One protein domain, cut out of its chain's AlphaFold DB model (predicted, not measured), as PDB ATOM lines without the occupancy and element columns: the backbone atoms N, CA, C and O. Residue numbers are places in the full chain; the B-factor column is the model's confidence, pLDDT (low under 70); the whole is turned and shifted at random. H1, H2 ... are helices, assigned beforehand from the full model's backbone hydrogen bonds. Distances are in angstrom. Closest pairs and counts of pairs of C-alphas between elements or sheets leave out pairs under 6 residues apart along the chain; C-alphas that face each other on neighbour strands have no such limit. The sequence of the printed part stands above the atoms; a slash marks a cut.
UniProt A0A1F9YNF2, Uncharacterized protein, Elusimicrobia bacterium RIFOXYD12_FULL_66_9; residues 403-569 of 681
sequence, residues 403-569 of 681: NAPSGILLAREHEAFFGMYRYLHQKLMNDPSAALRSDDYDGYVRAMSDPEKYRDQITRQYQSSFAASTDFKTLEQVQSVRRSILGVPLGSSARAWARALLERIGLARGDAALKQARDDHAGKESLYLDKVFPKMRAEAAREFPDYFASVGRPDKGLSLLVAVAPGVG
ATOM      1  N   ASN A 403     129.339   7.696 -30.458       89.44
ATOM      2  CA  ASN A 403     130.537   6.854 -30.510       89.44
ATOM      3  C   ASN A 403     131.750   7.568 -31.124       89.44
ATOM      4  O   ASN A 403     132.888   7.291 -30.751       89.44
ATOM      5  N   ALA A 404     131.501   8.493 -32.052       90.06
ATOM      6  CA  ALA A 404     132.491   9.413 -32.611       90.06
ATOM      7  C   ALA A 404     132.143  10.857 -32.210       90.06
ATOM      8  O   ALA A 404     130.990  11.119 -31.847       90.06
ATOM      9  N   PRO A 405     133.087  11.811 -32.248       86.50
ATOM     10  CA  PRO A 405     132.764  13.204 -31.983       86.50
ATOM     11  C   PRO A 405     131.893  13.758 -33.120       86.50
ATOM     12  O   PRO A 405     131.908  13.256 -34.251       86.50
ATOM     13  N   SER A 406     131.088  14.773 -32.815       79.75
ATOM     14  CA  SER A 406     130.212  15.416 -33.798       79.75
ATOM     15  C   SER A 406     130.868  16.681 -34.346       79.75
ATOM     16  O   SER A 406     131.355  17.489 -33.567       79.75
ATOM     17  N   GLY A 407     130.826  16.897 -35.658       77.00
ATOM     18  CA  GLY A 407     131.357  18.109 -36.281       77.00
ATOM     19  C   GLY A 407     130.976  18.199 -37.755       77.00
ATOM     20  O   GLY A 407     130.600  17.196 -38.368       77.00
ATOM     21  N   ILE A 408     131.061  19.402 -38.320       79.50
ATOM     22  CA  ILE A 408     130.945  19.614 -39.764       79.50
ATOM     23  C   ILE A 408     132.326  19.334 -40.353       79.50
ATOM     24  O   ILE A 408     133.254  20.129 -40.224       79.50
ATOM     25  N   LEU A 409     132.486  18.155 -40.947       87.81
ATOM     26  CA  LEU A 409     133.758  17.757 -41.536       87.81
ATOM     27  C   LEU A 409     134.027  18.532 -42.822       87.81
ATOM     28  O   LEU A 409     133.347  18.317 -43.822       87.81
ATOM     29  N   LEU A 410     135.085  19.342 -42.826       90.31
ATOM     30  CA  LEU A 410     135.512  20.116 -43.999       90.31
ATOM     31  C   LEU A 410     135.732  19.228 -45.231       90.31
ATOM     32  O   LEU A 410     135.320  19.578 -46.328       90.31
ATOM     33  N   ALA A 411     136.281  18.032 -45.030       90.88
ATOM     34  CA  ALA A 411     136.435  17.019 -46.068       90.88
ATOM     35  C   ALA A 411     135.099  16.612 -46.729       90.88
ATOM     36  O   ALA A 411     135.013  16.450 -47.947       90.88
ATOM     37  N   ARG A 412     134.019  16.471 -45.945       90.06
ATOM     38  CA  ARG A 412     132.687  16.166 -46.497       90.06
ATOM     39  C   ARG A 412     132.169  17.320 -47.348       90.06
ATOM     40  O   ARG A 412     131.590  17.068 -48.402       90.06
ATOM     41  N   GLU A 413     132.406  18.555 -46.918       91.69
ATOM     42  CA  GLU A 413     132.069  19.748 -47.695       91.69
ATOM     43  C   GLU A 413     132.872  19.802 -48.995       91.69
ATOM     44  O   GLU A 413     132.287  19.974 -50.058       91.69
ATOM     45  N   HIS A 414     134.188  19.564 -48.953       92.44
ATOM     46  CA  HIS A 414     135.034  19.540 -50.152       92.44
ATOM     47  C   HIS A 414     134.548  18.514 -51.179       92.44
ATOM     48  O   HIS A 414     134.392  18.856 -52.347       92.44
ATOM     49  N   GLU A 415     134.223  17.287 -50.754       92.88
ATOM     50  CA  GLU A 415     133.644  16.275 -51.650       92.88
ATOM     51  C   GLU A 415     132.303  16.734 -52.251       92.88
ATOM     52  O   GLU A 415     132.065  16.527 -53.444       92.88
ATOM     53  N   ALA A 416     131.433  17.363 -51.456       93.44
ATOM     54  CA  ALA A 416     130.155  17.878 -51.940       93.44
ATOM     55  C   ALA A 416     130.349  19.003 -52.974       93.44
ATOM     56  O   ALA A 416     129.732  18.947 -54.042       93.44
ATOM     57  N   PHE A 417     131.297  19.919 -52.748       92.38
ATOM     58  CA  PHE A 417     131.690  20.943 -53.721       92.38
ATOM     59  C   PHE A 417     132.283  20.340 -55.004       92.38
ATOM     60  O   PHE A 417     131.955  20.789 -56.101       92.38
ATOM     61  N   PHE A 418     133.109  19.295 -54.910       91.56
ATOM     62  CA  PHE A 418     133.639  18.603 -56.092       91.56
ATOM     63  C   PHE A 418     132.519  17.986 -56.937       91.56
ATOM     64  O   PHE A 418     132.486  18.162 -58.159       91.56
ATOM     65  N   GLY A 419     131.564  17.309 -56.291       92.75
ATOM     66  CA  GLY A 419     130.375  16.776 -56.953       92.75
ATOM     67  C   GLY A 419     129.535  17.878 -57.602       92.75
ATOM     68  O   GLY A 419     129.178  17.778 -58.777       92.75
ATOM     69  N   MET A 420     129.289  18.957 -56.860       93.56
ATOM     70  CA  MET A 420     128.553  20.137 -57.308       93.56
ATOM     71  C   MET A 420     129.178  20.768 -58.562       93.56
ATOM     72  O   MET A 420     128.466  21.042 -59.531       93.56
ATOM     73  N   TYR A 421     130.501  20.949 -58.600       92.31
ATOM     74  CA  TYR A 421     131.182  21.521 -59.766       92.31
ATOM     75  C   TYR A 421     131.243  20.580 -60.956       92.31
ATOM     76  O   TYR A 421     131.109  21.046 -62.087       92.31
ATOM     77  N   ARG A 422     131.372  19.266 -60.736       94.44
ATOM     78  CA  ARG A 422     131.236  18.286 -61.821       94.44
ATOM     79  C   ARG A 422     129.832  18.337 -62.428       94.44
ATOM     80  O   ARG A 422     129.700  18.334 -63.651       94.44
ATOM     81  N   TYR A 423     128.792  18.426 -61.598       94.94
ATOM     82  CA  TYR A 423     127.413  18.576 -62.063       94.94
ATOM     83  C   TYR A 423     127.214  19.874 -62.853       94.94
ATOM     84  O   TYR A 423     126.713  19.830 -63.978       94.94
ATOM     85  N   LEU A 424     127.659  21.013 -62.313       92.81
ATOM     86  CA  LEU A 424     127.552  22.304 -62.991       92.81
ATOM     87  C   LEU A 424     128.335  22.319 -64.312       92.81
ATOM     88  O   LEU A 424     127.808  22.782 -65.318       92.81
ATOM     89  N   HIS A 425     129.539  21.749 -64.356       93.19
ATOM     90  CA  HIS A 425     130.312  21.612 -65.591       93.19
ATOM     91  C   HIS A 425     129.537  20.849 -66.672       93.19
ATOM     92  O   HIS A 425     129.395  21.332 -67.793       93.19
ATOM     93  N   GLN A 426     128.972  19.689 -66.333       93.69
ATOM     94  CA  GLN A 426     128.183  18.894 -67.279       93.69
ATOM     95  C   GLN A 426     126.876  19.590 -67.682       93.69
ATOM     96  O   GLN A 426     126.444  19.480 -68.827       93.69
ATOM     97  N   LYS A 427     126.256  20.344 -66.766       91.00
ATOM     98  CA  LYS A 427     125.098  21.193 -67.072       91.00
ATOM     99  C   LYS A 427     125.463  22.257 -68.113       91.00
ATOM    100  O   LYS A 427     124.721  22.416 -69.073       91.00
ATOM    101  N   LEU A 428     126.611  22.923 -67.958       89.00
ATOM    102  CA  LEU A 428     127.121  23.932 -68.895       89.00
ATOM    103  C   LEU A 428     127.516  23.344 -70.256       89.00
ATOM    104  O   LEU A 428     127.256  23.973 -71.277       89.00
ATOM    105  N   MET A 429     128.094  22.139 -70.276       88.56
ATOM    106  CA  MET A 429     128.371  21.394 -71.513       88.56
ATOM    107  C   MET A 429     127.084  21.078 -72.292       88.56
ATOM    108  O   MET A 429     127.079  21.133 -73.515       88.56
ATOM    109  N   ASN A 430     125.991  20.750 -71.599       87.75
ATOM    110  CA  ASN A 430     124.728  20.378 -72.243       87.75
ATOM    111  C   ASN A 430     123.858  21.587 -72.628       87.75
ATOM    112  O   ASN A 430     123.124  21.529 -73.611       87.75
ATOM    113  N   ASP A 431     123.884  22.651 -71.826       84.50
ATOM    114  CA  ASP A 431     123.124  23.883 -72.035       84.50
ATOM    115  C   ASP A 431     123.956  25.086 -71.553       84.50
ATOM    116  O   ASP A 431     123.917  25.432 -70.368       84.50
ATOM    117  N   PRO A 432     124.693  25.773 -72.441       75.38
ATOM    118  CA  PRO A 432     125.506  26.923 -72.047       75.38
ATOM    119  C   PRO A 432     124.676  28.104 -71.520       75.38
ATOM    120  O   PRO A 432     125.186  28.923 -70.751       75.38
ATOM    121  N   SER A 433     123.373  28.181 -71.833       74.50
ATOM    122  CA  SER A 433     122.480  29.195 -71.255       74.50
ATOM    123  C   SER A 433     122.196  28.954 -69.764       74.50
ATOM    124  O   SER A 433     121.753  29.868 -69.059       74.50
ATOM    125  N   ALA A 434     122.492  27.755 -69.247       70.00
ATOM    126  CA  ALA A 434     122.352  27.413 -67.835       70.00
ATOM    127  C   ALA A 434     123.261  28.247 -66.921       70.00
ATOM    128  O   ALA A 434     122.915  28.469 -65.759       70.00
ATOM    129  N   ALA A 435     124.378  28.768 -67.441       60.06
ATOM    130  CA  ALA A 435     125.267  29.676 -66.713       60.06
ATOM    131  C   ALA A 435     124.553  30.934 -66.206       60.06
ATOM    132  O   ALA A 435     124.939  31.507 -65.195       60.06
ATOM    133  N   LEU A 436     123.499  31.363 -66.907       56.22
ATOM    134  CA  LEU A 436     122.732  32.566 -66.576       56.22
ATOM    135  C   LEU A 436     121.797  32.373 -65.390       56.22
ATOM    136  O   LEU A 436     121.214  33.338 -64.900       56.22
ATOM    137  N   ARG A 437     121.597  31.118 -64.990       66.31
ATOM    138  CA  ARG A 437     120.582  30.720 -64.021       66.31
ATOM    139  C   ARG A 437     121.197  30.172 -62.740       66.31
ATOM    140  O   ARG A 437     120.464  30.034 -61.776       66.31
ATOM    141  N   SER A 438     122.496  29.863 -62.719       67.75
ATOM    142  CA  SER A 438     123.169  29.307 -61.544       67.75
ATOM    143  C   SER A 438     123.890  30.394 -60.752       67.75
ATOM    144  O   SER A 438     124.801  31.041 -61.269       67.75
ATOM    145  N   ASP A 439     123.520  30.533 -59.479       70.56
ATOM    146  CA  ASP A 439     124.168  31.457 -58.540       70.56
ATOM    147  C   ASP A 439     125.622  31.025 -58.211       70.56
ATOM    148  O   ASP A 439     126.426  31.832 -57.746       70.56
ATOM    149  N   ASP A 440     125.992  29.778 -58.532       78.81
ATOM    150  CA  ASP A 440     127.289  29.158 -58.224       78.81
ATOM    151  C   ASP A 440     128.337  29.282 -59.349       78.81
ATOM    152  O   ASP A 440     129.473  28.816 -59.199       78.81
ATOM    153  N   TYR A 441     127.997  29.915 -60.481       81.38
ATOM    154  CA  TYR A 441     128.896  30.016 -61.639       81.38
ATOM    155  C   TYR A 441     130.236  30.690 -61.302       81.38
ATOM    156  O   TYR A 441     131.296  30.195 -61.683       81.38
ATOM    157  N   ASP A 442     130.217  31.794 -60.553       79.19
ATOM    158  CA  ASP A 442     131.447  32.513 -60.199       79.19
ATOM    159  C   ASP A 442     132.337  31.682 -59.254       79.19
ATOM    160  O   ASP A 442     133.567  31.729 -59.348       79.19
ATOM    161  N   GLY A 443     131.726  30.886 -58.366       78.75
ATOM    162  CA  GLY A 443     132.437  29.919 -57.526       78.75
ATOM    163  C   GLY A 443     133.112  28.838 -58.368       78.75
ATOM    164  O   GLY A 443     134.297  28.565 -58.183       78.75
ATOM    165  N   TYR A 444     132.396  28.309 -59.360       86.81
ATOM    166  CA  TYR A 444     132.932  27.351 -60.323       86.81
ATOM    167  C   TYR A 444     134.117  27.914 -61.121       86.81
ATOM    168  O   TYR A 444     135.153  27.258 -61.200       86.81
ATOM    169  N   VAL A 445     134.031  29.141 -61.649       82.00
ATOM    170  CA  VAL A 445     135.150  29.774 -62.377       82.00
ATOM    171  C   VAL A 445     136.400  29.859 -61.498       82.00
ATOM    172  O   VAL A 445     137.494  29.515 -61.945       82.00
ATOM    173  N   ARG A 446     136.253  30.260 -60.229       80.12
ATOM    174  CA  ARG A 446     137.385  30.308 -59.288       80.12
ATOM    175  C   ARG A 446     137.964  28.920 -59.026       80.12
ATOM    176  O   ARG A 446     139.184  28.770 -59.093       80.12
ATOM    177  N   ALA A 447     137.113  27.919 -58.798       83.88
ATOM    178  CA  ALA A 447     137.537  26.536 -58.582       83.88
ATOM    179  C   ALA A 447     138.320  25.979 -59.783       83.88
ATOM    180  O   ALA A 447     139.326  25.301 -59.605       83.88
ATOM    181  N   MET A 448     137.908  26.327 -61.004       84.56
ATOM    182  CA  MET A 448     138.586  25.933 -62.244       84.56
ATOM    183  C   MET A 448     139.960  26.590 -62.439       84.56
ATOM    184  O   MET A 448     140.780  26.058 -63.193       84.56
ATOM    185  N   SER A 449     140.231  27.707 -61.754       78.44
ATOM    186  CA  SER A 449     141.538  28.371 -61.807       78.44
ATOM    187  C   SER A 449     142.592  27.724 -60.919       78.44
ATOM    188  O   SER A 449     143.719  27.481 -61.360       78.44
ATOM    189  N   ASP A 450     142.209  27.431 -59.680       79.12
ATOM    190  CA  ASP A 450     143.099  26.986 -58.620       79.12
ATOM    191  C   ASP A 450     142.267  26.209 -57.581       79.12
ATOM    192  O   ASP A 450     141.671  26.814 -56.680       79.12
ATOM    193  N   PRO A 451     142.147  24.877 -57.736       81.69
ATOM    194  CA  PRO A 451     141.259  24.070 -56.904       81.69
ATOM    195  C   PRO A 451     141.720  24.046 -55.442       81.69
ATOM    196  O   PRO A 451     140.883  23.985 -54.542       81.69
ATOM    197  N   GLU A 452     143.027  24.164 -55.185       82.50
ATOM    198  CA  GLU A 452     143.592  24.205 -53.834       82.50
ATOM    199  C   GLU A 452     143.251  25.518 -53.133       82.50
ATOM    200  O   GLU A 452     142.684  25.503 -52.038       82.50
ATOM    201  N   LYS A 453     143.492  26.669 -53.780       76.38
ATOM    202  CA  LYS A 453     143.090  27.964 -53.204       76.38
ATOM    203  C   LYS A 453     141.589  28.047 -52.980       76.38
ATOM    204  O   LYS A 453     141.150  28.681 -52.015       76.38
ATOM    205  N   TYR A 454     140.802  27.434 -53.861       79.06
ATOM    206  CA  TYR A 454     139.358  27.384 -53.698       79.06
ATOM    207  C   TYR A 454     138.942  26.501 -52.512       79.06
ATOM    208  O   TYR A 454     138.115  26.920 -51.703       79.06
ATOM    209  N   ARG A 455     139.576  25.337 -52.322       85.38
ATOM    210  CA  ARG A 455     139.395  24.489 -51.131       85.38
ATOM    211  C   ARG A 455     139.734  25.236 -49.839       85.38
ATOM    212  O   ARG A 455     138.984  25.164 -48.861       85.38
ATOM    213  N   ASP A 456     140.817  26.005 -49.835       81.44
ATOM    214  CA  ASP A 456     141.194  26.830 -48.685       81.44
ATOM    215  C   ASP A 456     140.179  27.954 -48.436       81.44
ATOM    216  O   ASP A 456     139.907  28.319 -47.291       81.44
ATOM    217  N   GLN A 457     139.587  28.508 -49.500       79.44
ATOM    218  CA  GLN A 457     138.498  29.475 -49.384       79.44
ATOM    219  C   GLN A 457     137.252  28.838 -48.755       79.44
ATOM    220  O   GLN A 457     136.710  29.432 -47.823       79.44
ATOM    221  N   ILE A 458     136.833  27.648 -49.209       83.19
ATOM    222  CA  ILE A 458     135.724  26.891 -48.599       83.19
ATOM    223  C   ILE A 458     136.022  26.654 -47.117       83.19
ATOM    224  O   ILE A 458     135.182  26.917 -46.263       83.19
ATOM    225  N   THR A 459     137.244  26.228 -46.800       83.94
ATOM    226  CA  THR A 459     137.676  25.971 -45.422       83.94
ATOM    227  C   THR A 459     137.518  27.205 -44.539       83.94
ATOM    228  O   THR A 459     136.831  27.149 -43.518       83.94
ATOM    229  N   ARG A 460     138.062  28.352 -44.968       79.00
ATOM    230  CA  ARG A 460     137.921  29.623 -44.239       79.00
ATOM    231  C   ARG A 460     136.460  30.050 -44.102       79.00
ATOM    232  O   ARG A 460     136.050  30.502 -43.035       79.00
ATOM    233  N   GLN A 461     135.669  29.899 -45.163       77.00
ATOM    234  CA  GLN A 461     134.245  30.220 -45.145       77.00
ATOM    235  C   GLN A 461     133.516  29.398 -44.078       77.00
ATOM    236  O   GLN A 461     132.839  29.979 -43.229       77.00
ATOM    237  N   TYR A 462     133.689  28.076 -44.080       77.56
ATOM    238  CA  TYR A 462     133.009  27.191 -43.139       77.56
ATOM    239  C   TYR A 462     133.449  27.433 -41.700       77.56
ATOM    240  O   TYR A 462     132.595  27.589 -40.834       77.56
ATOM    241  N   GLN A 463     134.747  27.594 -41.443       74.62
ATOM    242  CA  GLN A 463     135.255  27.904 -40.100       74.62
ATOM    243  C   GLN A 463     134.753  29.257 -39.560       74.62
ATOM    244  O   GLN A 463     134.523  29.395 -38.356       74.62
ATOM    245  N   SER A 464     134.543  30.245 -40.439       68.50
ATOM    246  CA  SER A 464     133.987  31.554 -40.060       68.50
ATOM    247  C   SER A 464     132.467  31.554 -39.863       68.50
ATOM    248  O   SER A 464     131.949  32.356 -39.089       68.50
ATOM    249  N   SER A 465     131.742  30.676 -40.564       66.25
ATOM    250  CA  SER A 465     130.269  30.667 -40.583       66.25
ATOM    251  C   SER A 465     129.662  29.623 -39.650       66.25
ATOM    252  O   SER A 465     128.560  29.816 -39.138       66.25
ATOM    253  N   PHE A 466     130.376  28.523 -39.415       70.38
ATOM    254  CA  PHE A 466     129.931  27.413 -38.592       70.38
ATOM    255  C   PHE A 466     131.046  27.033 -37.623       70.38
ATOM    256  O   PHE A 466     132.042  26.428 -38.024       70.38
ATOM    257  N   ALA A 467     130.851  27.370 -36.345       63.44
ATOM    258  CA  ALA A 467     131.836  27.130 -35.293       63.44
ATOM    259  C   ALA A 467     132.334  25.676 -35.298       63.44
ATOM    260  O   ALA A 467     133.535  25.468 -35.336       63.44
ATOM    261  N   ALA A 468     131.418  24.711 -35.448       67.75
ATOM    262  CA  ALA A 468     131.694  23.272 -35.428       67.75
ATOM    263  C   ALA A 468     132.410  22.700 -36.677       67.75
ATOM    264  O   ALA A 468     132.384  21.481 -36.879       67.75
ATOM    265  N   SER A 469     132.964  23.536 -37.561       78.06
ATOM    266  CA  SER A 469     133.684  23.072 -38.755       78.06
ATOM    267  C   SER A 469     135.094  22.610 -38.407       78.06
ATOM    268  O   SER A 469     135.884  23.381 -37.871       78.06
ATOM    269  N   THR A 470     135.442  21.377 -38.772       85.44
ATOM    270  CA  THR A 470     136.689  20.734 -38.335       85.44
ATOM    271  C   THR A 470     137.281  19.800 -39.394       85.44
ATOM    272  O   THR A 470     136.586  19.326 -40.295       85.44
ATOM    273  N   ASP A 471     138.579  19.517 -39.281       88.94
ATOM    274  CA  ASP A 471     139.280  18.503 -40.073       88.94
ATOM    275  C   ASP A 471     139.311  17.128 -39.367       88.94
ATOM    276  O   ASP A 471     138.956  16.996 -38.188       88.94
ATOM    277  N   PHE A 472     139.730  16.084 -40.096       90.56
ATOM    278  CA  PHE A 472     139.857  14.726 -39.547       90.56
ATOM    279  C   PHE A 472     140.880  14.645 -38.416       90.56
ATOM    280  O   PHE A 472     140.617  13.992 -37.411       90.56
ATOM    281  N   LYS A 473     142.022  15.329 -38.550       90.06
ATOM    282  CA  LYS A 473     143.103  15.303 -37.556       90.06
ATOM    283  C   LYS A 473     142.617  15.804 -36.195       90.06
ATOM    284  O   LYS A 473     142.934  15.225 -35.162       90.06
ATOM    285  N   THR A 474     141.837  16.875 -36.198       86.31
ATOM    286  CA  THR A 474     141.225  17.470 -35.012       86.31
ATOM    287  C   THR A 474     140.194  16.513 -34.419       86.31
ATOM    288  O   THR A 474     140.266  16.239 -33.226       86.31
ATOM    289  N   LEU A 475     139.314  15.905 -35.228       88.69
ATOM    290  CA  LEU A 475     138.365  14.901 -34.723       88.69
ATOM    291  C   LEU A 475     139.049  13.664 -34.128       88.69
ATOM    292  O   LEU A 475     138.606  13.161 -33.099       88.69
ATOM    293  N   GLU A 476     140.129  13.178 -34.734       91.50
ATOM    294  CA  GLU A 476     140.927  12.066 -34.202       91.50
ATOM    295  C   GLU A 476     141.571  12.429 -32.856       91.50
ATOM    296  O   GLU A 476     141.617  11.602 -31.942       91.50
ATOM    297  N   GLN A 477     142.024  13.679 -32.703       89.38
ATOM    298  CA  GLN A 477     142.548  14.198 -31.438       89.38
ATOM    299  C   GLN A 477     141.452  14.284 -30.369       89.38
ATOM    300  O   GLN A 477     141.655  13.755 -29.275       89.38
ATOM    301  N   VAL A 478     140.278  14.846 -30.691       88.19
ATOM    302  CA  VAL A 478     139.110  14.859 -29.787       88.19
ATOM    303  C   VAL A 478     138.752  13.435 -29.366       88.19
ATOM    304  O   VAL A 478     138.628  13.144 -28.177       88.19
ATOM    305  N   GLN A 479     138.651  12.511 -30.321       91.12
ATOM    306  CA  GLN A 479     138.320  11.116 -30.044       91.12
ATOM    307  C   GLN A 479     139.363  10.449 -29.136       91.12
ATOM    308  O   GLN A 479     139.009   9.702 -28.222       91.12
ATOM    309  N   SER A 480     140.648  10.760 -29.319       90.75
ATOM    310  CA  SER A 480     141.702  10.267 -28.435       90.75
ATOM    311  C   SER A 480     141.555  10.780 -27.000       90.75
ATOM    312  O   SER A 480     141.720   9.997 -26.065       90.75
ATOM    313  N   VAL A 481     141.202  12.055 -26.821       87.06
ATOM    314  CA  VAL A 481     140.931  12.645 -25.498       87.06
ATOM    315  C   VAL A 481     139.692  12.010 -24.856       87.06
ATOM    316  O   VAL A 481     139.709  11.660 -23.674       87.06
ATOM    317  N   ARG A 482     138.624  11.769 -25.629       87.88
ATOM    318  CA  ARG A 482     137.432  11.055 -25.138       87.88
ATOM    319  C   ARG A 482     137.789   9.670 -24.607       87.88
ATOM    320  O   ARG A 482     137.373   9.317 -23.504       87.88
ATOM    321  N   ARG A 483     138.621   8.911 -25.333       88.88
ATOM    322  CA  ARG A 483     139.123   7.604 -24.873       88.88
ATOM    323  C   ARG A 483     139.923   7.703 -23.580       88.88
ATOM    324  O   ARG A 483     139.741   6.848 -22.721       88.88
ATOM    325  N   SER A 484     140.781   8.711 -23.411       85.75
ATOM    326  CA  SER A 484     141.546   8.851 -22.164       85.75
ATOM    327  C   SER A 484     140.658   9.206 -20.971       85.75
ATOM    328  O   SER A 484     140.874   8.686 -19.880       85.75
ATOM    329  N   ILE A 485     139.630  10.039 -21.169       82.31
ATOM    330  CA  ILE A 485     138.712  10.453 -20.094       82.31
ATOM    331  C   ILE A 485     137.773   9.308 -19.685       82.31
ATOM    332  O   ILE A 485     137.590   9.063 -18.488       82.31
ATOM    333  N   LEU A 486     137.186   8.612 -20.664       80.00
ATOM    334  CA  LEU A 486     136.201   7.539 -20.454       80.00
ATOM    335  C   LEU A 486     136.843   6.163 -20.225       80.00
ATOM    336  O   LEU A 486     136.209   5.245 -19.714       80.00
ATOM    337  N   GLY A 487     138.122   6.002 -20.567       66.31
ATOM    338  CA  GLY A 487     138.858   4.750 -20.409       66.31
ATOM    339  C   GLY A 487     139.112   4.338 -18.957       66.31
ATOM    340  O   GLY A 487     139.487   3.188 -18.727       66.31
ATOM    341  N   VAL A 488     138.889   5.220 -17.979       65.12
ATOM    342  CA  VAL A 488     139.102   4.955 -16.548       65.12
ATOM    343  C   VAL A 488     137.779   4.540 -15.886       65.12
ATOM    344  O   VAL A 488     136.871   5.372 -15.799       65.12
ATOM    345  N   PRO A 489     137.639   3.296 -15.378       63.59
ATOM    346  CA  PRO A 489     136.449   2.895 -14.634       63.59
ATOM    347  C   PRO A 489     136.340   3.726 -13.350       63.59
ATOM    348  O   PRO A 489     137.232   3.690 -12.508       63.59
ATOM    349  N   LEU A 490     135.239   4.463 -13.181       61.97
ATOM    350  CA  LEU A 490     134.992   5.284 -11.986       61.97
ATOM    351  C   LEU A 490     134.344   4.524 -10.816       61.97
ATOM    352  O   LEU A 490     133.988   5.136  -9.813       61.97
ATOM    353  N   GLY A 491     134.140   3.209 -10.920       63.78
ATOM    354  CA  GLY A 491     133.414   2.463  -9.896       63.78
ATOM    355  C   GLY A 491     133.772   0.985  -9.832       63.78
ATOM    356  O   GLY A 491     134.179   0.383 -10.821       63.78
ATOM    357  N   SER A 492     133.572   0.400  -8.651       75.62
ATOM    358  CA  SER A 492     133.848  -1.008  -8.336       75.62
ATOM    359  C   SER A 492     132.668  -1.954  -8.601       75.62
ATOM    360  O   SER A 492     132.788  -3.157  -8.391       75.62
ATOM    361  N   SER A 493     131.517  -1.449  -9.062       84.88
ATOM    362  CA  SER A 493     130.327  -2.278  -9.286       84.88
ATOM    363  C   SER A 493     130.328  -2.961 -10.658       84.88
ATOM    364  O   SER A 493     130.810  -2.408 -11.647       84.88
ATOM    365  N   ALA A 494     129.692  -4.135 -10.752       84.44
ATOM    366  CA  ALA A 494     129.494  -4.841 -12.023       84.44
ATOM    367  C   ALA A 494     128.762  -3.977 -13.070       84.44
ATOM    368  O   ALA A 494     129.070  -4.032 -14.259       84.44
ATOM    369  N   ARG A 495     127.831  -3.117 -12.630       84.44
ATOM    370  CA  ARG A 495     127.123  -2.167 -13.501       84.44
ATOM    371  C   ARG A 495     128.055  -1.091 -14.059       84.44
ATOM    372  O   ARG A 495     127.932  -0.753 -15.234       84.44
ATOM    373  N   ALA A 496     128.971  -0.562 -13.247       82.31
ATOM    374  CA  ALA A 496     129.971   0.402 -13.707       82.31
ATOM    375  C   ALA A 496     130.928  -0.241 -14.724       82.31
ATOM    376  O   ALA A 496     131.178   0.342 -15.776       82.31
ATOM    377  N   TRP A 497     131.366  -1.477 -14.463       82.50
ATOM    378  CA  TRP A 497     132.170  -2.268 -15.399       82.50
ATOM    379  C   TRP A 497     131.463  -2.521 -16.732       82.50
ATOM    380  O   TRP A 497     132.046  -2.286 -17.788       82.50
ATOM    381  N   ALA A 498     130.200  -2.957 -16.697       86.56
ATOM    382  CA  ALA A 498     129.423  -3.214 -17.905       86.56
ATOM    383  C   ALA A 498     129.246  -1.947 -18.758       86.56
ATOM    384  O   ALA A 498     129.413  -2.000 -19.974       86.56
ATOM    385  N   ARG A 499     128.961  -0.795 -18.134       88.00
ATOM    386  CA  ARG A 499     128.862   0.491 -18.846       88.00
ATOM    387  C   ARG A 499     130.192   0.890 -19.481       88.00
ATOM    388  O   ARG A 499     130.217   1.134 -20.681       88.00
ATOM    389  N   ALA A 500     131.287   0.848 -18.722       84.88
ATOM    390  CA  ALA A 500     132.618   1.177 -19.233       84.88
ATOM    391  C   ALA A 500     133.041   0.263 -20.400       84.88
ATOM    392  O   ALA A 500     133.656   0.720 -21.362       84.88
ATOM    393  N   LEU A 501     132.693  -1.029 -20.353       88.00
ATOM    394  CA  LEU A 501     132.934  -1.954 -21.462       88.00
ATOM    395  C   LEU A 501     132.143  -1.559 -22.719       88.00
ATOM    396  O   LEU A 501     132.717  -1.505 -23.805       88.00
ATOM    397  N   LEU A 502     130.846  -1.268 -22.579       90.19
ATOM    398  CA  LEU A 502     129.994  -0.848 -23.698       90.19
ATOM    399  C   LEU A 502     130.473   0.474 -24.314       90.19
ATOM    400  O   LEU A 502     130.542   0.585 -25.536       90.19
ATOM    401  N   GLU A 503     130.863   1.439 -23.481       88.38
ATOM    402  CA  GLU A 503     131.444   2.717 -23.913       88.38
ATOM    403  C   GLU A 503     132.739   2.499 -24.705       88.38
ATOM    404  O   GLU A 503     132.891   3.047 -25.795       88.38
ATOM    405  N   ARG A 504     133.644   1.632 -24.231       89.19
ATOM    406  CA  ARG A 504     134.879   1.285 -24.958       89.19
ATOM    407  C   ARG A 504     134.602   0.660 -26.325       89.19
ATOM    408  O   ARG A 504     135.272   1.013 -27.294       89.19
ATOM    409  N   ILE A 505     133.622  -0.242 -26.420       91.62
ATOM    410  CA  ILE A 505     133.210  -0.830 -27.706       91.62
ATOM    411  C   ILE A 505     132.664   0.261 -28.636       91.62
ATOM    412  O   ILE A 505     133.031   0.302 -29.811       91.62
ATOM    413  N   GLY A 506     131.828   1.164 -28.114       91.25
ATOM    414  CA  GLY A 506     131.323   2.321 -28.853       91.25
ATOM    415  C   GLY A 506     132.450   3.204 -29.395       91.25
ATOM    416  O   GLY A 506     132.507   3.460 -30.596       91.25
ATOM    417  N   LEU A 507     133.410   3.594 -28.553       91.75
ATOM    418  CA  LEU A 507     134.552   4.423 -28.959       91.75
ATOM    419  C   LEU A 507     135.408   3.756 -30.048       91.75
ATOM    420  O   LEU A 507     135.783   4.417 -31.016       91.75
ATOM    421  N   ALA A 508     135.649   2.444 -29.950       93.00
ATOM    422  CA  ALA A 508     136.378   1.693 -30.975       93.00
ATOM    423  C   ALA A 508     135.645   1.675 -32.332       93.00
ATOM    424  O   ALA A 508     136.280   1.714 -33.388       93.00
ATOM    425  N   ARG A 509     134.303   1.663 -32.334       92.81
ATOM    426  CA  ARG A 509     133.513   1.842 -33.567       92.81
ATOM    427  C   ARG A 509     133.667   3.244 -34.137       92.81
ATOM    428  O   ARG A 509     133.817   3.378 -35.350       92.81
ATOM    429  N   GLY A 510     133.658   4.260 -33.276       93.25
ATOM    430  CA  GLY A 510     133.921   5.640 -33.673       93.25
ATOM    431  C   GLY A 510     135.279   5.794 -34.359       93.25
ATOM    432  O   GLY A 510     135.359   6.414 -35.417       93.25
ATOM    433  N   ASP A 511     136.318   5.148 -33.828       94.81
ATOM    434  CA  ASP A 511     137.665   5.139 -34.414       94.81
ATOM    435  C   ASP A 511     137.694   4.497 -35.803       94.81
ATOM    436  O   ASP A 511     138.236   5.064 -36.756       94.81
ATOM    437  N   ALA A 512     137.084   3.316 -35.933       94.62
ATOM    438  CA  ALA A 512     136.996   2.616 -37.210       94.62
ATOM    439  C   ALA A 512     136.242   3.453 -38.255       94.62
ATOM    440  O   ALA A 512     136.664   3.530 -39.410       94.62
ATOM    441  N   ALA A 513     135.165   4.122 -37.841       93.00
ATOM    442  CA  ALA A 513     134.366   4.972 -38.707       93.00
ATOM    443  C   ALA A 513     135.105   6.254 -39.130       93.00
ATOM    444  O   ALA A 513     135.025   6.629 -40.301       93.00
ATOM    445  N   LEU A 514     135.858   6.892 -38.223       93.56
ATOM    446  CA  LEU A 514     136.734   8.029 -38.536       93.56
ATOM    447  C   LEU A 514     137.795   7.634 -39.567       93.56
ATOM    448  O   LEU A 514     137.922   8.294 -40.598       93.56
ATOM    449  N   LYS A 515     138.498   6.518 -39.329       94.31
ATOM    450  CA  LYS A 515     139.514   6.003 -40.253       94.31
ATOM    451  C   LYS A 515     138.916   5.707 -41.630       94.31
ATOM    452  O   LYS A 515     139.461   6.147 -42.637       94.31
ATOM    453  N   GLN A 516     137.792   4.991 -41.679       93.31
ATOM    454  CA  GLN A 516     137.125   4.657 -42.937       93.31
ATOM    455  C   GLN A 516     136.707   5.916 -43.708       93.31
ATOM    456  O   GLN A 516     136.929   5.984 -44.913       93.31
ATOM    457  N   ALA A 517     136.118   6.907 -43.031       92.06
ATOM    458  CA  ALA A 517     135.688   8.152 -43.667       92.06
ATOM    459  C   ALA A 517     136.871   8.963 -44.217       92.06
ATOM    460  O   ALA A 517     136.770   9.521 -45.308       92.06
ATOM    461  N   ARG A 518     137.995   8.998 -43.492       93.69
ATOM    462  CA  ARG A 518     139.228   9.654 -43.936       93.69
ATOM    463  C   ARG A 518     139.811   8.984 -45.176       93.69
ATOM    464  O   ARG A 518     140.100   9.670 -46.153       93.69
ATOM    465  N   ASP A 519     139.960   7.661 -45.142       93.06
ATOM    466  CA  ASP A 519     140.556   6.897 -46.241       93.06
ATOM    467  C   ASP A 519     139.669   6.968 -47.506       93.06
ATOM    468  O   ASP A 519     140.168   7.170 -48.612       93.06
ATOM    469  N   ASP A 520     138.342   6.885 -47.340       91.25
ATOM    470  CA  ASP A 520     137.363   7.072 -48.420       91.25
ATOM    471  C   ASP A 520     137.426   8.479 -49.034       91.25
ATOM    472  O   ASP A 520     137.435   8.621 -50.258       91.25
ATOM    473  N   HIS A 521     137.498   9.522 -48.201       91.56
ATOM    474  CA  HIS A 521     137.615  10.891 -48.689       91.56
ATOM    475  C   HIS A 521     138.918  11.109 -49.466       91.56
ATOM    476  O   HIS A 521     138.872  11.625 -50.580       91.56
ATOM    477  N   ALA A 522     140.055  10.665 -48.923       91.75
ATOM    478  CA  ALA A 522     141.357  10.809 -49.574       91.75
ATOM    479  C   ALA A 522     141.376  10.155 -50.967       91.75
ATOM    480  O   ALA A 522     141.862  10.749 -51.931       91.75
ATOM    481  N   GLY A 523     140.784   8.961 -51.106       92.00
ATOM    482  CA  GLY A 523     140.670   8.286 -52.401       92.00
ATOM    483  C   GLY A 523     139.832   9.067 -53.420       92.00
ATOM    484  O   GLY A 523     140.176   9.127 -54.602       92.00
ATOM    485  N   LYS A 524     138.746   9.704 -52.977       90.56
ATOM    486  CA  LYS A 524     137.881  10.520 -53.841       90.56
ATOM    487  C   LYS A 524     138.489  11.857 -54.215       90.56
ATOM    488  O   LYS A 524     138.318  12.291 -55.351       90.56
ATOM    489  N   GLU A 525     139.172  12.496 -53.275       91.44
ATOM    490  CA  GLU A 525     139.893  13.739 -53.521       91.44
ATOM    491  C   GLU A 525     140.985  13.510 -54.570       91.44
ATOM    492  O   GLU A 525     140.996  14.215 -55.575       91.44
ATOM    493  N   SER A 526     141.812  12.467 -54.419       93.06
ATOM    494  CA  SER A 526     142.808  12.095 -55.437       93.06
ATOM    495  C   SER A 526     142.151  11.782 -56.784       93.06
ATOM    496  O   SER A 526     142.539  12.352 -57.799       93.06
ATOM    497  N   LEU A 527     141.083  10.972 -56.824       92.38
ATOM    498  CA  LEU A 527     140.365  10.704 -58.079       92.38
ATOM    499  C   LEU A 527     139.890  11.997 -58.762       92.38
ATOM    500  O   LEU A 527     139.990  12.130 -59.987       92.38
ATOM    501  N   TYR A 528     139.357  12.939 -57.984       91.62
ATOM    502  CA  TYR A 528     138.884  14.208 -58.508       91.62
ATOM    503  C   TYR A 528     140.040  15.071 -59.023       91.62
ATOM    504  O   TYR A 528     140.017  15.461 -60.188       91.62
ATOM    505  N   LEU A 529     141.051  15.334 -58.193       90.12
ATOM    506  CA  LEU A 529     142.166  16.225 -58.521       90.12
ATOM    507  C   LEU A 529     143.061  15.668 -59.636       90.12
ATOM    508  O   LEU A 529     143.496  16.434 -60.493       90.12
ATOM    509  N   ASP A 530     143.271  14.351 -59.678       91.62
ATOM    510  CA  ASP A 530     144.212  13.722 -60.610       91.62
ATOM    511  C   ASP A 530     143.568  13.363 -61.956       91.62
ATOM    512  O   ASP A 530     144.257  13.294 -62.975       91.62
ATOM    513  N   LYS A 531     142.248  13.109 -61.991       91.62
ATOM    514  CA  LYS A 531     141.560  12.629 -63.207       91.62
ATOM    515  C   LYS A 531     140.402  13.510 -63.649       91.62
ATOM    516  O   LYS A 531     140.349  13.918 -64.808       91.62
ATOM    517  N   VAL A 532     139.453  13.785 -62.754       92.50
ATOM    518  CA  VAL A 532     138.200  14.469 -63.124       92.50
ATOM    519  C   VAL A 532     138.448  15.945 -63.430       92.50
ATOM    520  O   VAL A 532     138.028  16.439 -64.474       92.50
ATOM    521  N   PHE A 533     139.164  16.642 -62.553       91.00
ATOM    522  CA  PHE A 533     139.415  18.072 -62.658       91.00
ATOM    523  C   PHE A 533     140.282  18.446 -63.877       91.00
ATOM    524  O   PHE A 533     139.878  19.346 -64.619       91.00
ATOM    525  N   PRO A 534     141.400  17.752 -64.188       88.81
ATOM    526  CA  PRO A 534     142.168  18.019 -65.404       88.81
ATOM    527  C   PRO A 534     141.344  17.807 -66.679       88.81
ATOM    528  O   PRO A 534     141.416  18.624 -67.599       88.81
ATOM    529  N   LYS A 535     140.501  16.763 -66.714       90.94
ATOM    530  CA  LYS A 535     139.569  16.522 -67.822       90.94
ATOM    531  C   LYS A 535     138.582  17.682 -67.979       90.94
ATOM    532  O   LYS A 535     138.491  18.246 -69.066       90.94
ATOM    533  N   MET A 536     137.917  18.087 -66.894       91.50
ATOM    534  CA  MET A 536     136.991  19.226 -66.900       91.50
ATOM    535  C   MET A 536     137.672  20.518 -67.369       91.50
ATOM    536  O   MET A 536     137.073  21.297 -68.106       91.50
ATOM    537  N   ARG A 537     138.930  20.764 -66.976       86.94
ATOM    538  CA  ARG A 537     139.691  21.939 -67.440       86.94
ATOM    539  C   ARG A 537     139.960  21.890 -68.936       86.94
ATOM    540  O   ARG A 537     139.797  22.908 -69.604       86.94
ATOM    541  N   ALA A 538     140.354  20.730 -69.455       85.00
ATOM    542  CA  ALA A 538     140.609  20.547 -70.878       85.00
ATOM    543  C   ALA A 538     139.329  20.713 -71.718       85.00
ATOM    544  O   ALA A 538     139.368  21.364 -72.760       85.00
ATOM    545  N   GLU A 539     138.202  20.171 -71.250       88.31
ATOM    546  CA  GLU A 539     136.884  20.324 -71.881       88.31
ATOM    547  C   GLU A 539     136.426  21.787 -71.858       88.31
ATOM    548  O   GLU A 539     136.094  22.344 -72.901       88.31
ATOM    549  N   ALA A 540     136.513  22.449 -70.700       85.50
ATOM    550  CA  ALA A 540     136.176  23.863 -70.555       85.50
ATOM    551  C   ALA A 540     137.017  24.764 -71.472       85.50
ATOM    552  O   ALA A 540     136.474  25.658 -72.113       85.50
ATOM    553  N   ALA A 541     138.328  24.527 -71.569       79.38
ATOM    554  CA  ALA A 541     139.199  25.300 -72.455       79.38
ATOM    555  C   ALA A 541     138.828  25.130 -73.938       79.38
ATOM    556  O   ALA A 541     138.985  26.068 -74.715       79.38
ATOM    557  N   ARG A 542     138.366  23.933 -74.323       80.69
ATOM    558  CA  ARG A 542     138.080  23.570 -75.717       80.69
ATOM    559  C   ARG A 542     136.688  24.005 -76.172       80.69
ATOM    560  O   ARG A 542     136.554  24.512 -77.272       80.69
ATOM    561  N   GLU A 543     135.668  23.769 -75.356       83.56
ATOM    562  CA  GLU A 543     134.265  23.817 -75.795       83.56
ATOM    563  C   GLU A 543     133.581  25.129 -75.400       83.56
ATOM    564  O   GLU A 543     132.785  25.696 -76.148       83.56
ATOM    565  N   PHE A 544     133.885  25.643 -74.204       83.25
ATOM    566  CA  PHE A 544     133.099  26.731 -73.632       83.25
ATOM    567  C   PHE A 544     133.224  28.067 -74.370       83.25
ATOM    568  O   PHE A 544     132.199  28.738 -74.460       83.25
ATOM    569  N   PRO A 545     134.384  28.492 -74.914       78.88
ATOM    570  CA  PRO A 545     134.458  29.749 -75.658       78.88
ATOM    571  C   PRO A 545     133.405  29.838 -76.773       78.88
ATOM    572  O   PRO A 545     132.652  30.813 -76.832       78.88
ATOM    573  N   ASP A 546     133.277  28.780 -77.576       77.25
ATOM    574  CA  ASP A 546     132.329  28.722 -78.688       77.25
ATOM    575  C   ASP A 546     130.889  28.526 -78.203       77.25
ATOM    576  O   ASP A 546     129.970  29.195 -78.685       77.25
ATOM    577  N   TYR A 547     130.674  27.676 -77.195       85.00
ATOM    578  CA  TYR A 547     129.337  27.432 -76.645       85.00
ATOM    579  C   TYR A 547     128.738  28.711 -76.063       85.00
ATOM    580  O   TYR A 547     127.591  29.059 -76.348       85.00
ATOM    581  N   PHE A 548     129.525  29.457 -75.291       81.50
ATOM    582  CA  PHE A 548     129.097  30.721 -74.710       81.50
ATOM    583  C   PHE A 548     128.925  31.819 -75.760       81.50
ATOM    584  O   PHE A 548     127.986  32.612 -75.657       81.50
ATOM    585  N   ALA A 549     129.766  31.851 -76.796       78.62
ATOM    586  CA  ALA A 549     129.564  32.747 -77.929       78.62
ATOM    587  C   ALA A 549     128.233  32.462 -78.651       78.62
ATOM    588  O   ALA A 549     127.514  33.406 -78.983       78.62
ATOM    589  N   SER A 550     127.862  31.186 -78.820       80.50
ATOM    590  CA  SER A 550     126.628  30.778 -79.513       80.50
ATOM    591  C   SER A 550     125.342  31.251 -78.820       80.50
ATOM    592  O   SER A 550     124.343  31.514 -79.484       80.50
ATOM    593  N   VAL A 551     125.378  31.435 -77.495       80.88
ATOM    594  CA  VAL A 551     124.248  31.942 -76.694       80.88
ATOM    595  C   VAL A 551     124.366  33.433 -76.357       80.88
ATOM    596  O   VAL A 551     123.686  33.922 -75.456       80.88
ATOM    597  N   GLY A 552     125.233  34.167 -77.063       76.69
ATOM    598  CA  GLY A 552     125.400  35.613 -76.896       76.69
ATOM    599  C   GLY A 552     126.082  36.022 -75.589       76.69
ATOM    600  O   GLY A 552     125.850  37.126 -75.106       76.69
ATOM    601  N   ARG A 553     126.894  35.139 -74.993       73.12
ATOM    602  CA  ARG A 553     127.584  35.342 -73.702       73.12
ATOM    603  C   ARG A 553     129.091  35.071 -73.759       73.12
ATOM    604  O   ARG A 553     129.619  34.386 -72.880       73.12
ATOM    605  N   PRO A 554     129.812  35.594 -74.766       68.69
ATOM    606  CA  PRO A 554     131.240  35.321 -74.939       68.69
ATOM    607  C   PRO A 554     132.085  35.760 -73.728       68.69
ATOM    608  O   PRO A 554     133.123  35.161 -73.460       68.69
ATOM    609  N   ASP A 555     131.612  36.742 -72.948       63.75
ATOM    610  CA  ASP A 555     132.219  37.192 -71.690       63.75
ATOM    611  C   ASP A 555     132.438  36.037 -70.702       63.75
ATOM    612  O   ASP A 555     133.528  35.877 -70.157       63.75
ATOM    613  N   LYS A 556     131.421  35.190 -70.518       74.06
ATOM    614  CA  LYS A 556     131.462  34.060 -69.585       74.06
ATOM    615  C   LYS A 556     132.383  32.950 -70.089       74.06
ATOM    616  O   LYS A 556     133.197  32.434 -69.323       74.06
ATOM    617  N   GLY A 557     132.324  32.639 -71.384       73.44
ATOM    618  CA  GLY A 557     133.258  31.702 -72.018       73.44
ATOM    619  C   GLY A 557     134.712  32.125 -71.810       73.44
ATOM    620  O   GLY A 557     135.545  31.302 -71.434       73.44
ATOM    621  N   LEU A 558     135.000  33.422 -71.952       68.44
ATOM    622  CA  LEU A 558     136.340  33.961 -71.752       68.44
ATOM    623  C   LEU A 558     136.785  33.947 -70.294       68.44
ATOM    624  O   LEU A 558     137.910  33.535 -70.026       68.44
ATOM    625  N   SER A 559     135.939  34.371 -69.353       68.56
ATOM    626  CA  SER A 559     136.294  34.337 -67.930       68.56
ATOM    627  C   SER A 559     136.671  32.925 -67.487       68.56
ATOM    628  O   SER A 559     137.632  32.753 -66.736       68.56
ATOM    629  N   LEU A 560     135.972  31.902 -67.995       75.31
ATOM    630  CA  LEU A 560     136.349  30.525 -67.708       75.31
ATOM    631  C   LEU A 560     137.614  30.091 -68.448       75.31
ATOM    632  O   LEU A 560     138.463  29.450 -67.835       75.31
ATOM    633  N   LEU A 561     137.758  30.445 -69.727       73.06
ATOM    634  CA  LEU A 561     138.965  30.161 -70.501       73.06
ATOM    635  C   LEU A 561     140.198  30.695 -69.752       73.06
ATOM    636  O   LEU A 561     141.122  29.947 -69.438       73.06
ATOM    637  N   VAL A 562     140.152  31.964 -69.352       67.62
ATOM    638  CA  VAL A 562     141.152  32.646 -68.524       67.62
ATOM    639  C   VAL A 562     141.425  31.905 -67.219       67.62
ATOM    640  O   VAL A 562     142.588  31.701 -66.873       67.62
ATOM    641  N   ALA A 563     140.379  31.470 -66.514       70.94
ATOM    642  CA  ALA A 563     140.542  30.686 -65.299       70.94
ATOM    643  C   ALA A 563     141.305  29.381 -65.571       70.94
ATOM    644  O   ALA A 563     142.239  29.060 -64.841       70.94
ATOM    645  N   VAL A 564     140.990  28.648 -66.640       73.62
ATOM    646  CA  VAL A 564     141.636  27.354 -66.913       73.62
ATOM    647  C   VAL A 564     143.025  27.467 -67.544       73.62
ATOM    648  O   VAL A 564     143.771  26.491 -67.464       73.62
ATOM    649  N   ALA A 565     143.418  28.632 -68.066       65.38
ATOM    650  CA  ALA A 565     144.691  28.879 -68.759       65.38
ATOM    651  C   ALA A 565     145.952  28.323 -68.066       65.38
ATOM    652  O   ALA A 565     146.738  27.657 -68.744       65.38
ATOM    653  N   PRO A 566     146.138  28.476 -66.734       62.56
ATOM    654  CA  PRO A 566     147.360  28.030 -66.060       62.56
ATOM    655  C   PRO A 566     147.629  26.517 -66.131       62.56
ATOM    656  O   PRO A 566     148.732  26.088 -65.803       62.56
ATOM    657  N   GLY A 567     146.633  25.712 -66.517       54.84
ATOM    658  CA  GLY A 567     146.705  24.251 -66.606       54.84
ATOM    659  C   GLY A 567     146.461  23.698 -68.010       54.84
ATOM    660  O   GLY A 567     146.357  22.484 -68.163       54.84
ATOM    661  N   VAL A 568     146.355  24.554 -69.033       55.59
ATOM    662  CA  VAL A 568     146.283  24.106 -70.431       55.59
ATOM    663  C   VAL A 568     147.702  23.765 -70.903       55.59
ATOM    664  O   VAL A 568     148.632  24.562 -70.742       55.59
ATOM    665  N   GLY A 569     147.878  22.558 -71.454       50.41
ATOM    666  CA  GLY A 569     149.159  22.083 -71.990       50.41
ATOM    667  C   GLY A 569     149.779  23.063 -72.992       50.41
ATOM    668  O   GLY A 569     149.066  23.806 -73.669       50.41
TER     669      GLY A 569
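This is residues 403 to 569 of the 681 residues of an uncharacterized protein of Elusimicrobia bacterium RIFOXYD12_FULL_66_9 (UniProt A0A1F9YNF2). One long helix, H6, runs almost the whole length of a rod; H5 folds back along its first part as a helical hairpin, while H1 runs beside its later part. H2, H3 and H7 gather round the last part of H1 at that end, where H7 crosses the kinked end of H6, while H4 lies nearer the middle of the rod and packs on the first residues of H1, 410 to 414. The printed part has 167 residues with seven named helices, H1 to H7 in order, and no named strand: all helix. It is loose, with a radius of gyration of the C-alphas of 22.3 A and spans of 78 by 29 by 24 A.

H1, residues 410 to 430, touches H6, residues 494 to 550, at a shallow tilt of 28 degrees, the same way; the closest C-alphas, Ala 411 and His 521, are 6.8 A apart. H2, residues 432 to 436, touches H6 at Pro 432 and Phe 548, closest C-alphas 5.9 A apart. H3, residues 441 to 449, touches H7, residues 554 to 567, at Ser 449 and Ala 563, closest C-alphas 4.3 A apart. H4, residues 451 to 465, touches H1 at a steep tilt of 56 degrees, closest C-alphas Leu 410 and Thr 459, 6.4 A apart. H5, residues 472 to 486, forms a hairpin with H6, opposite ways at 5 degrees, closest C-alphas Phe 472 and Arg 518, 6.7 A apart. H7 touches H6 at Pro 545 and Gly 557, closest C-alphas 4.3 A apart. Every O i to N i+4 pair is within hydrogen-bond range in H1, H3, H4 and H5; H6 has 49 of 53, H7 8 of 10, and H2 0 of 1, with 2 of 2 O i to N i+3 pairs.

H1 begins at C-alpha 410 (135.512, 20.116, -43.999) and spans 30.2 A. H6 spans 76.4 A, with a kink of 47 degrees near residue 543. H7 ends at C-alpha 567 (146.705, 24.251, -66.606).

The farthest C-alphas, Ser 492 and Ser 550, are 78.3 A apart. The printed part has no cut and no long link. Low-confidence residues include 487 to 491 and 565 to 569.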